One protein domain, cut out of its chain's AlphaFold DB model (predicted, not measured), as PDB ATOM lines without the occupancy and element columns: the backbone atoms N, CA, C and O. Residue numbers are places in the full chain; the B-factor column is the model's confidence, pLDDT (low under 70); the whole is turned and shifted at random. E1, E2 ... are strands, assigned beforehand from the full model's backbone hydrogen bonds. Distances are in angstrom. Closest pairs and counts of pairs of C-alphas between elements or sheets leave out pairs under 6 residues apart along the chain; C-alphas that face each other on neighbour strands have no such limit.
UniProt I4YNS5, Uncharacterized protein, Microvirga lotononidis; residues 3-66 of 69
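Overview. This is residues 3 to 66 of the 69 residues of an uncharacterized protein of Microvirga lotononidis (UniProt I4YNS5). This model has little regular structure: residues 3 to 12 and 36 to 66 wind in loosely triangular stacked turns, tied by short parallel pairings, and the small hairpin of E1 and E2 lies to one side of this coil. The printed part has 64 residues, no named helix and two named strands, E1 then E2, in one antiparallel sheet. The class is all strand, but the strands hold only 8 residues. The whole is compact, radius of gyration of the C-alphas 12.2 A, spanning 31 by 25 by 14 A.

Arrangement. Residues 8 to 9 pair with 52 to 53, 40 to 41 with 58 to 59, and 46 to 47 with 64 to 65, each parallel. E1, residues 22 to 25, and E2, residues 28 to 31, form a hairpin with a tight link, at 152 degrees between directions. N 23 and O 30, 2.9 A apart, are within hydrogen-bond range.

Along the chain. E1 begins at C-alpha 22 (61.441, -4.772, 86.530) and measures 9.6 A; E2 measures 9.8 A and ends at C-alpha 31 (56.873, -4.666, 85.613).

Size, cuts and confidence. The farthest C-alphas, of Pro 17 and Gly 44, are 35.0 A apart. The printed part has no cut, and no printed residue is under 70 in pLDDT.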
ATOM      1  N   LEU A   3      77.211  11.858  78.551       96.00
ATOM      2  CA  LEU A   3      77.730  10.497  78.632       96.00
ATOM      3  C   LEU A   3      79.216  10.573  78.299       96.00
ATOM      4  O   LEU A   3      79.584  10.910  77.174       96.00
ATOM      5  N   GLU A   4      80.067  10.322  79.289       97.38
ATOM      6  CA  GLU A   4      81.503  10.241  79.056       97.38
ATOM      7  C   GLU A   4      81.863   8.949  78.296       97.38
ATOM      8  O   GLU A   4      81.078   8.004  78.193       97.38
ATOM      9  N   ALA A   5      83.076   8.901  77.741       97.50
ATOM     10  CA  ALA A   5      83.524   7.780  76.923       97.50
ATOM     11  C   ALA A   5      83.382   6.431  77.652       97.50
ATOM     12  O   ALA A   5      83.757   6.288  78.817       97.50
ATOM     13  N   GLY A   6      82.846   5.437  76.944       95.88
ATOM     14  CA  GLY A   6      82.679   4.081  77.466       95.88
ATOM     15  C   GLY A   6      81.522   3.902  78.450       95.88
ATOM     16  O   GLY A   6      81.373   2.808  78.980       95.88
ATOM     17  N   SER A   7      80.687   4.919  78.702       96.88
ATOM     18  CA  SER A   7      79.457   4.711  79.471       96.88
ATOM     19  C   SER A   7      78.491   3.793  78.712       96.88
ATOM     20  O   SER A   7      78.234   4.024  77.525       96.88
ATOM     21  N   ILE A   8      77.925   2.795  79.388       97.06
ATOM     22  CA  ILE A   8      77.028   1.796  78.796       97.06
ATOM     23  C   ILE A   8      75.695   1.799  79.541       97.06
ATOM     24  O   ILE A   8      75.644   1.781  80.766       97.06
ATOM     25  N   LEU A   9      74.598   1.780  78.785       96.69
ATOM     26  CA  LEU A   9      73.261   1.515  79.309       96.69
ATOM     27  C   LEU A   9      72.877   0.104  78.875       96.69
ATOM     28  O   LEU A   9      72.537  -0.117  77.710       96.69
ATOM     29  N   ALA A  10      72.963  -0.853  79.795       95.94
ATOM     30  CA  ALA A  10      72.520  -2.208  79.519       95.94
ATOM     31  C   ALA A  10      70.996  -2.220  79.381       95.94
ATOM     32  O   ALA A  10      70.286  -1.524  80.105       95.94
ATOM     33  N   ASN A  11      70.488  -3.014  78.441       95.44
ATOM     34  CA  ASN A  11      69.057  -3.110  78.177       95.44
ATOM     35  C   ASN A  11      68.494  -4.519  78.329       95.44
ATOM     36  O   ASN A  11      67.309  -4.701  78.102       95.44
ATOM     37  N   HIS A  12      69.305  -5.511  78.679       94.25
ATOM     38  CA  HIS A  12      68.881  -6.900  78.775       94.25
ATOM     39  C   HIS A  12      69.617  -7.591  79.922       94.25
ATOM     40  O   HIS A  12      70.790  -7.292  80.157       94.25
ATOM     41  N   ARG A  13      68.928  -8.491  80.630       89.81
ATOM     42  CA  ARG A  13      69.489  -9.288  81.728       89.81
ATOM     43  C   ARG A  13      69.735 -10.709  81.247       89.81
ATOM     44  O   ARG A  13      68.800 -11.488  81.130       89.81
ATOM     45  N   ASN A  14      70.989 -11.024  80.938       88.06
ATOM     46  CA  ASN A  14      71.389 -12.364  80.491       88.06
ATOM     47  C   ASN A  14      71.531 -13.350  81.659       88.06
ATOM     48  O   ASN A  14      71.604 -14.557  81.454       88.06
ATOM     49  N   GLU A  15      71.637 -12.829  82.878       87.75
ATOM     50  CA  GLU A  15      71.915 -13.583  84.095       87.75
ATOM     51  C   GLU A  15      70.670 -14.220  84.731       87.75
ATOM     52  O   GLU A  15      70.806 -15.047  85.632       87.75
ATOM     53  N   LEU A  16      69.464 -13.842  84.287       85.19
ATOM     54  CA  LEU A  16      68.197 -14.296  84.865       85.19
ATOM     55  C   LEU A  16      67.479 -15.311  83.956       85.19
ATOM     56  O   LEU A  16      67.461 -15.122  82.740       85.19
ATOM     57  N   PRO A  17      66.823 -16.348  84.521       86.06
ATOM     58  CA  PRO A  17      65.964 -17.260  83.757       86.06
ATOM     59  C   PRO A  17      64.768 -16.563  83.091       86.06
ATOM     60  O   PRO A  17      64.389 -16.927  81.981       86.06
ATOM     61  N   ASP A  18      64.191 -15.563  83.766       89.81
ATOM     62  CA  ASP A  18      63.216 -14.631  83.199       89.81
ATOM     63  C   ASP A  18      63.892 -13.260  83.030       89.81
ATOM     64  O   ASP A  18      64.204 -12.607  84.032       89.81
ATOM     65  N   PRO A  19      64.157 -12.817  81.788       89.25
ATOM     66  CA  PRO A  19      64.851 -11.567  81.533       89.25
ATOM     67  C   PRO A  19      63.899 -10.363  81.436       89.25
ATOM     68  O   PRO A  19      64.303  -9.311  80.927       89.25
ATOM     69  N   THR A  20      62.643 -10.491  81.876       94.69
ATOM     70  CA  THR A  20      61.697  -9.369  81.938       94.69
ATOM     71  C   THR A  20      62.225  -8.283  82.871       94.69
ATOM     72  O   THR A  20      62.594  -8.536  84.019       94.69
ATOM     73  N   ILE A  21      62.277  -7.043  82.383       96.00
ATOM     74  CA  ILE A  21      62.826  -5.935  83.161       96.00
ATOM     75  C   ILE A  21      61.786  -5.429  84.162       96.00
ATOM     76  O   ILE A  21      60.677  -5.031  83.793       96.00
ATOM     77  N   VAL A  22      62.184  -5.395  85.432       94.25
ATOM     78  CA  VAL A  22      61.441  -4.772  86.530       94.25
ATOM     79  C   VAL A  22      62.173  -3.508  86.958       94.25
ATOM     80  O   VAL A  22      63.389  -3.513  87.154       94.25
ATOM     81  N   ILE A  23      61.425  -2.421  87.097       95.25
ATOM     82  CA  ILE A  23      61.924  -1.119  87.527       95.25
ATOM     83  C   ILE A  23      61.523  -0.914  88.985       95.25
ATOM     84  O   ILE A  23      60.347  -1.025  89.317       95.25
ATOM     85  N   LEU A  24      62.479  -0.571  89.848       92.75
ATOM     86  CA  LEU A  24      62.185  -0.114  91.206       92.75
ATOM     87  C   LEU A  24      62.157   1.415  91.220       92.75
ATOM     88  O   LEU A  24      63.185   2.056  90.998       92.75
ATOM     89  N   TYR A  25      60.995   1.996  91.499       92.56
ATOM     90  CA  TYR A  25      60.807   3.442  91.549       92.56
ATOM     91  C   TYR A  25      60.008   3.834  92.789       92.56
ATOM     92  O   TYR A  25      58.914   3.323  93.002       92.56
ATOM     93  N   GLU A  26      60.564   4.717  93.627       91.62
ATOM     94  CA  GLU A  26      59.910   5.212  94.855       91.62
ATOM     95  C   GLU A  26      59.346   4.085  95.750       91.62
ATOM     96  O   GLU A  26      58.257   4.175  96.307       91.62
ATOM     97  N   GLY A  27      60.090   2.978  95.869       92.69
ATOM     98  CA  GLY A  27      59.687   1.805  96.657       92.69
ATOM     99  C   GLY A  27      58.639   0.907  95.987       92.69
ATOM    100  O   GLY A  27      58.256  -0.106  96.565       92.69
ATOM    101  N   THR A  28      58.210   1.238  94.769       94.69
ATOM    102  CA  THR A  28      57.269   0.448  93.972       94.69
ATOM    103  C   THR A  28      58.007  -0.318  92.880       94.69
ATOM    104  O   THR A  28      58.796   0.253  92.126       94.69
ATOM    105  N   SER A  29      57.727  -1.616  92.776       94.62
ATOM    106  CA  SER A  29      58.177  -2.439  91.654       94.62
ATOM    107  C   SER A  29      57.205  -2.302  90.487       94.62
ATOM    108  O   SER A  29      56.006  -2.519  90.644       94.62
ATOM    109  N   ILE A  30      57.729  -1.952  89.318       95.19
ATOM    110  CA  ILE A  30      56.977  -1.760  88.080       95.19
ATOM    111  C   ILE A  30      57.469  -2.795  87.072       95.19
ATOM    112  O   ILE A  30      58.616  -2.746  86.621       95.19
ATOM    113  N   GLU A  31      56.604  -3.734  86.706       94.00
ATOM    114  CA  GLU A  31      56.873  -4.666  85.613       94.00
ATOM    115  C   GLU A  31      56.736  -3.939  84.275       94.00
ATOM    116  O   GLU A  31      55.692  -3.366  83.964       94.00
ATOM    117  N   THR A  32      57.795  -3.956  83.464       94.38
ATOM    118  CA  THR A  32      57.759  -3.297  82.148       94.38
ATOM    119  C   THR A  32      57.070  -4.145  81.081       94.38
ATOM    120  O   THR A  32      56.731  -3.628  80.019       94.38
ATOM    121  N   GLY A  33      56.933  -5.459  81.315       94.56
ATOM    122  CA  GLY A  33      56.532  -6.441  80.302       94.56
ATOM    123  C   GLY A  33      57.534  -6.596  79.148       94.56
ATOM    124  O   GLY A  33      57.263  -7.311  78.186       94.56
ATOM    125  N   ALA A  34      58.689  -5.926  79.217       95.81
ATOM    126  CA  ALA A  34      59.687  -5.912  78.163       95.81
ATOM    127  C   ALA A  34      60.898  -6.762  78.550       95.81
ATOM    128  O   ALA A  34      61.476  -6.604  79.624       95.81
ATOM    129  N   LEU A  35      61.351  -7.602  77.619       95.06
ATOM    130  CA  LEU A  35      62.623  -8.328  77.749       95.06
ATOM    131  C   LEU A  35      63.832  -7.414  77.500       95.06
ATOM    132  O   LEU A  35      64.963  -7.765  77.834       95.06
ATOM    133  N   LYS A  36      63.610  -6.262  76.850       94.75
ATOM    134  CA  LYS A  36      64.637  -5.258  76.587       94.75
ATOM    135  C   LYS A  36      64.183  -3.877  77.034       94.75
ATOM    136  O   LYS A  36      63.288  -3.297  76.426       94.75
ATOM    137  N   PHE A  37      64.838  -3.335  78.051       96.19
ATOM    138  CA  PHE A  37      64.596  -1.996  78.570       96.19
ATOM    139  C   PHE A  37      65.891  -1.440  79.164       96.19
ATOM    140  O   PHE A  37      66.490  -2.063  80.034       96.19
ATOM    141  N   GLY A  38      66.337  -0.287  78.655       96.19
ATOM    142  CA  GLY A  38      67.584   0.366  79.058       96.19
ATOM    143  C   GLY A  38      67.466   1.073  80.405       96.19
ATOM    144  O   GLY A  38      67.165   0.461  81.421       96.19
ATOM    145  N   ALA A  39      67.674   2.385  80.408       96.75
ATOM    146  CA  ALA A  39      67.528   3.219  81.594       96.75
ATOM    147  C   ALA A  39      66.711   4.476  81.268       96.75
ATOM    148  O   ALA A  39      66.702   4.941  80.126       96.75
ATOM    149  N   ILE A  40      66.063   5.044  82.284       96.50
ATOM    150  CA  ILE A  40      65.441   6.370  82.217       96.50
ATOM    151  C   ILE A  40      66.440   7.366  82.799       96.50
ATOM    152  O   ILE A  40      66.810   7.275  83.970       96.50
ATOM    153  N   VAL A  41      66.892   8.319  81.984       97.06
ATOM    154  CA  VAL A  41      67.917   9.295  82.373       97.06
ATOM    155  C   VAL A  41      67.316  10.692  82.374       97.06
ATOM    156  O   VAL A  41      66.971  11.231  81.325       97.06
ATOM    157  N   GLY A  42      67.194  11.278  83.564       97.69
ATOM    158  CA  GLY A  42      66.651  12.615  83.750       97.69
ATOM    159  C   GLY A  42      67.539  13.714  83.165       97.69
ATOM    160  O   GLY A  42      68.745  13.547  82.945       97.69
ATOM    161  N   ASP A  43      66.941  14.884  82.953       97.88
ATOM    162  CA  ASP A  43      67.660  16.028  82.399       97.88
ATOM    163  C   ASP A  43      68.854  16.446  83.278       97.88
ATOM    164  O   ASP A  43      68.847  16.315  84.501       97.88
ATOM    165  N   GLY A  44      69.922  16.926  82.646       97.69
ATOM    166  CA  GLY A  44      71.133  17.365  83.340       97.69
ATOM    167  C   GLY A  44      71.986  16.253  83.966       97.69
ATOM    168  O   GLY A  44      72.981  16.581  84.614       97.69
ATOM    169  N   CYS A  45      71.654  14.969  83.776       98.31
ATOM    170  CA  CYS A  45      72.499  13.875  84.266       98.31
ATOM    171  C   CYS A  45      73.892  13.883  83.621       98.31
ATOM    172  O   CYS A  45      74.041  14.212  82.436       98.31
ATOM    173  N   ARG A  46      74.896  13.472  84.402       98.25
ATOM    174  CA  ARG A  46      76.274  13.226  83.954       98.25
ATOM    175  C   ARG A  46      76.665  11.797  84.309       98.25
ATOM    176  O   ARG A  46      76.680  11.452  85.488       98.25
ATOM    177  N   ILE A  47      76.963  10.989  83.300       98.25
ATOM    178  CA  ILE A  47      77.374   9.597  83.459       98.25
ATOM    179  C   ILE A  47      78.875   9.522  83.200       98.25
ATOM    180  O   ILE A  47      79.330   9.889  82.116       98.25
ATOM    181  N   GLY A  48      79.629   9.119  84.224       98.12
ATOM    182  CA  GLY A  48      81.083   9.022  84.172       98.12
ATOM    183  C   GLY A  48      81.587   7.975  83.178       98.12
ATOM    184  O   GLY A  48      80.860   7.072  82.759       98.12
ATOM    185  N   SER A  49      82.854   8.104  82.792       97.56
ATOM    186  CA  SER A  49      83.492   7.186  81.856       97.56
ATOM    187  C   SER A  49      83.489   5.756  82.385       97.56
ATOM    188  O   SER A  49      83.703   5.511  83.577       97.56
ATOM    189  N   ASN A  50      83.242   4.811  81.476       97.56
ATOM    190  CA  ASN A  50      83.147   3.380  81.773       97.56
ATOM    191  C   ASN A  50      82.120   3.007  82.862       97.56
ATOM    192  O   ASN A  50      82.224   1.929  83.441       97.56
ATOM    193  N   ALA A  51      81.151   3.877  83.162       97.94
ATOM    194  CA  ALA A  51      80.040   3.537  84.046       97.94
ATOM    195  C   ALA A  51      79.005   2.673  83.313       97.94
ATOM    196  O   ALA A  51      78.689   2.935  82.147       97.94
ATOM    197  N   VAL A  52      78.442   1.681  83.999       97.19
ATOM    198  CA  VAL A  52      77.442   0.763  83.446       97.19
ATOM    199  C   VAL A  52      76.138   0.890  84.225       97.19
ATOM    200  O   VAL A  52      76.051   0.553  85.400       97.19
ATOM    201  N   LEU A  53      75.082   1.345  83.551       97.00
ATOM    202  CA  LEU A  53      73.740   1.353  84.128       97.00
ATOM    203  C   LEU A  53      73.053   0.021  83.849       97.00
ATOM    204  O   LEU A  53      72.953  -0.403  82.695       97.00
ATOM    205  N   ALA A  54      72.551  -0.615  84.906       95.19
ATOM    206  CA  ALA A  54      71.784  -1.846  84.793       95.19
ATOM    207  C   ALA A  54      70.434  -1.603  84.081       95.19
ATOM    208  O   ALA A  54      69.875  -0.502  84.184       95.19
ATOM    209  N   PRO A  55      69.861  -2.627  83.424       96.00
ATOM    210  CA  PRO A  55      68.526  -2.536  82.845       96.00
ATOM    211  C   PRO A  55      67.483  -2.146  83.901       96.00
ATOM    212  O   PRO A  55      67.446  -2.727  84.992       96.00
ATOM    213  N   GLY A  56      66.639  -1.174  83.567       95.81
ATOM    214  CA  GLY A  56      65.609  -0.609  84.438       95.81
ATOM    215  C   GLY A  56      66.079   0.523  85.359       95.81
ATOM    216  O   GLY A  56      65.281   1.011  86.155       95.81
ATOM    217  N   THR A  57      67.342   0.962  85.274       96.25
ATOM    218  CA  THR A  57      67.849   2.065  86.113       96.25
ATOM    219  C   THR A  57      67.081   3.361  85.844       96.25
ATOM    220  O   THR A  57      66.878   3.740  84.690       96.25
ATOM    221  N   ILE A  58      66.711   4.080  86.907       96.75
ATOM    222  CA  ILE A  58      66.158   5.434  86.824       96.75
ATOM    223  C   ILE A  58      67.132   6.405  87.480       96.75
ATOM    224  O   ILE A  58      67.431   6.289  88.667       96.75
ATOM    225  N   LEU A  59      67.599   7.386  86.710       96.56
ATOM    226  CA  LEU A  59      68.389   8.503  87.216       96.56
ATOM    227  C   LEU A  59      67.518   9.764  87.270       96.56
ATOM    228  O   LEU A  59      67.122  10.268  86.214       96.56
ATOM    229  N   PRO A  60      67.241  10.315  88.466       96.38
ATOM    230  CA  PRO A  60      66.597  11.615  88.605       96.38
ATOM    231  C   PRO A  60      67.399  12.728  87.927       96.38
ATOM    232  O   PRO A  60      68.614  12.616  87.738       96.38
ATOM    233  N   ALA A  61      66.736  13.837  87.603       97.19
ATOM    234  CA  ALA A  61      67.398  14.984  86.993       97.19
ATOM    235  C   ALA A  61      68.618  15.452  87.813       97.19
ATOM    236  O   ALA A  61      68.596  15.465  89.043       97.19
ATOM    237  N   LYS A  62      69.676  15.874  87.111       97.75
ATOM    238  CA  LYS A  62      70.944  16.389  87.661       97.75
ATOM    239  C   LYS A  62      71.774  15.376  88.471       97.75
ATOM    240  O   LYS A  62      72.724  15.780  89.140       97.75
ATOM    241  N   THR A  63      71.479  14.078  88.365       97.81
ATOM    242  CA  THR A  63      72.285  13.006  88.974       97.81
ATOM    243  C   THR A  63      73.682  12.911  88.349       97.81
ATOM    244  O   THR A  63      73.857  13.088  87.140       97.81
ATOM    245  N   VAL A  64      74.690  12.608  89.174       97.94
ATOM    246  CA  VAL A  64      76.064  12.334  88.731       97.94
ATOM    247  C   VAL A  64      76.414  10.890  89.062       97.94
ATOM    248  O   VAL A  64      76.510  10.534  90.235       97.94
ATOM    249  N   VAL A  65      76.624  10.079  88.030       97.88
ATOM    250  CA  VAL A  65      77.145   8.715  88.164       97.88
ATOM    251  C   VAL A  65      78.666   8.783  88.096       97.88
ATOM    252  O   VAL A  65      79.224   9.468  87.235       97.88
ATOM    253  N   GLN A  66      79.328   8.123  89.043       97.75
ATOM    254  CA  GLN A  66      80.787   8.106  89.132       97.75
ATOM    255  C   GLN A  66      81.401   7.373  87.933       97.75
ATOM    256  O   GLN A  66      80.721   6.696  87.171       97.75
TER     257      GLN A  66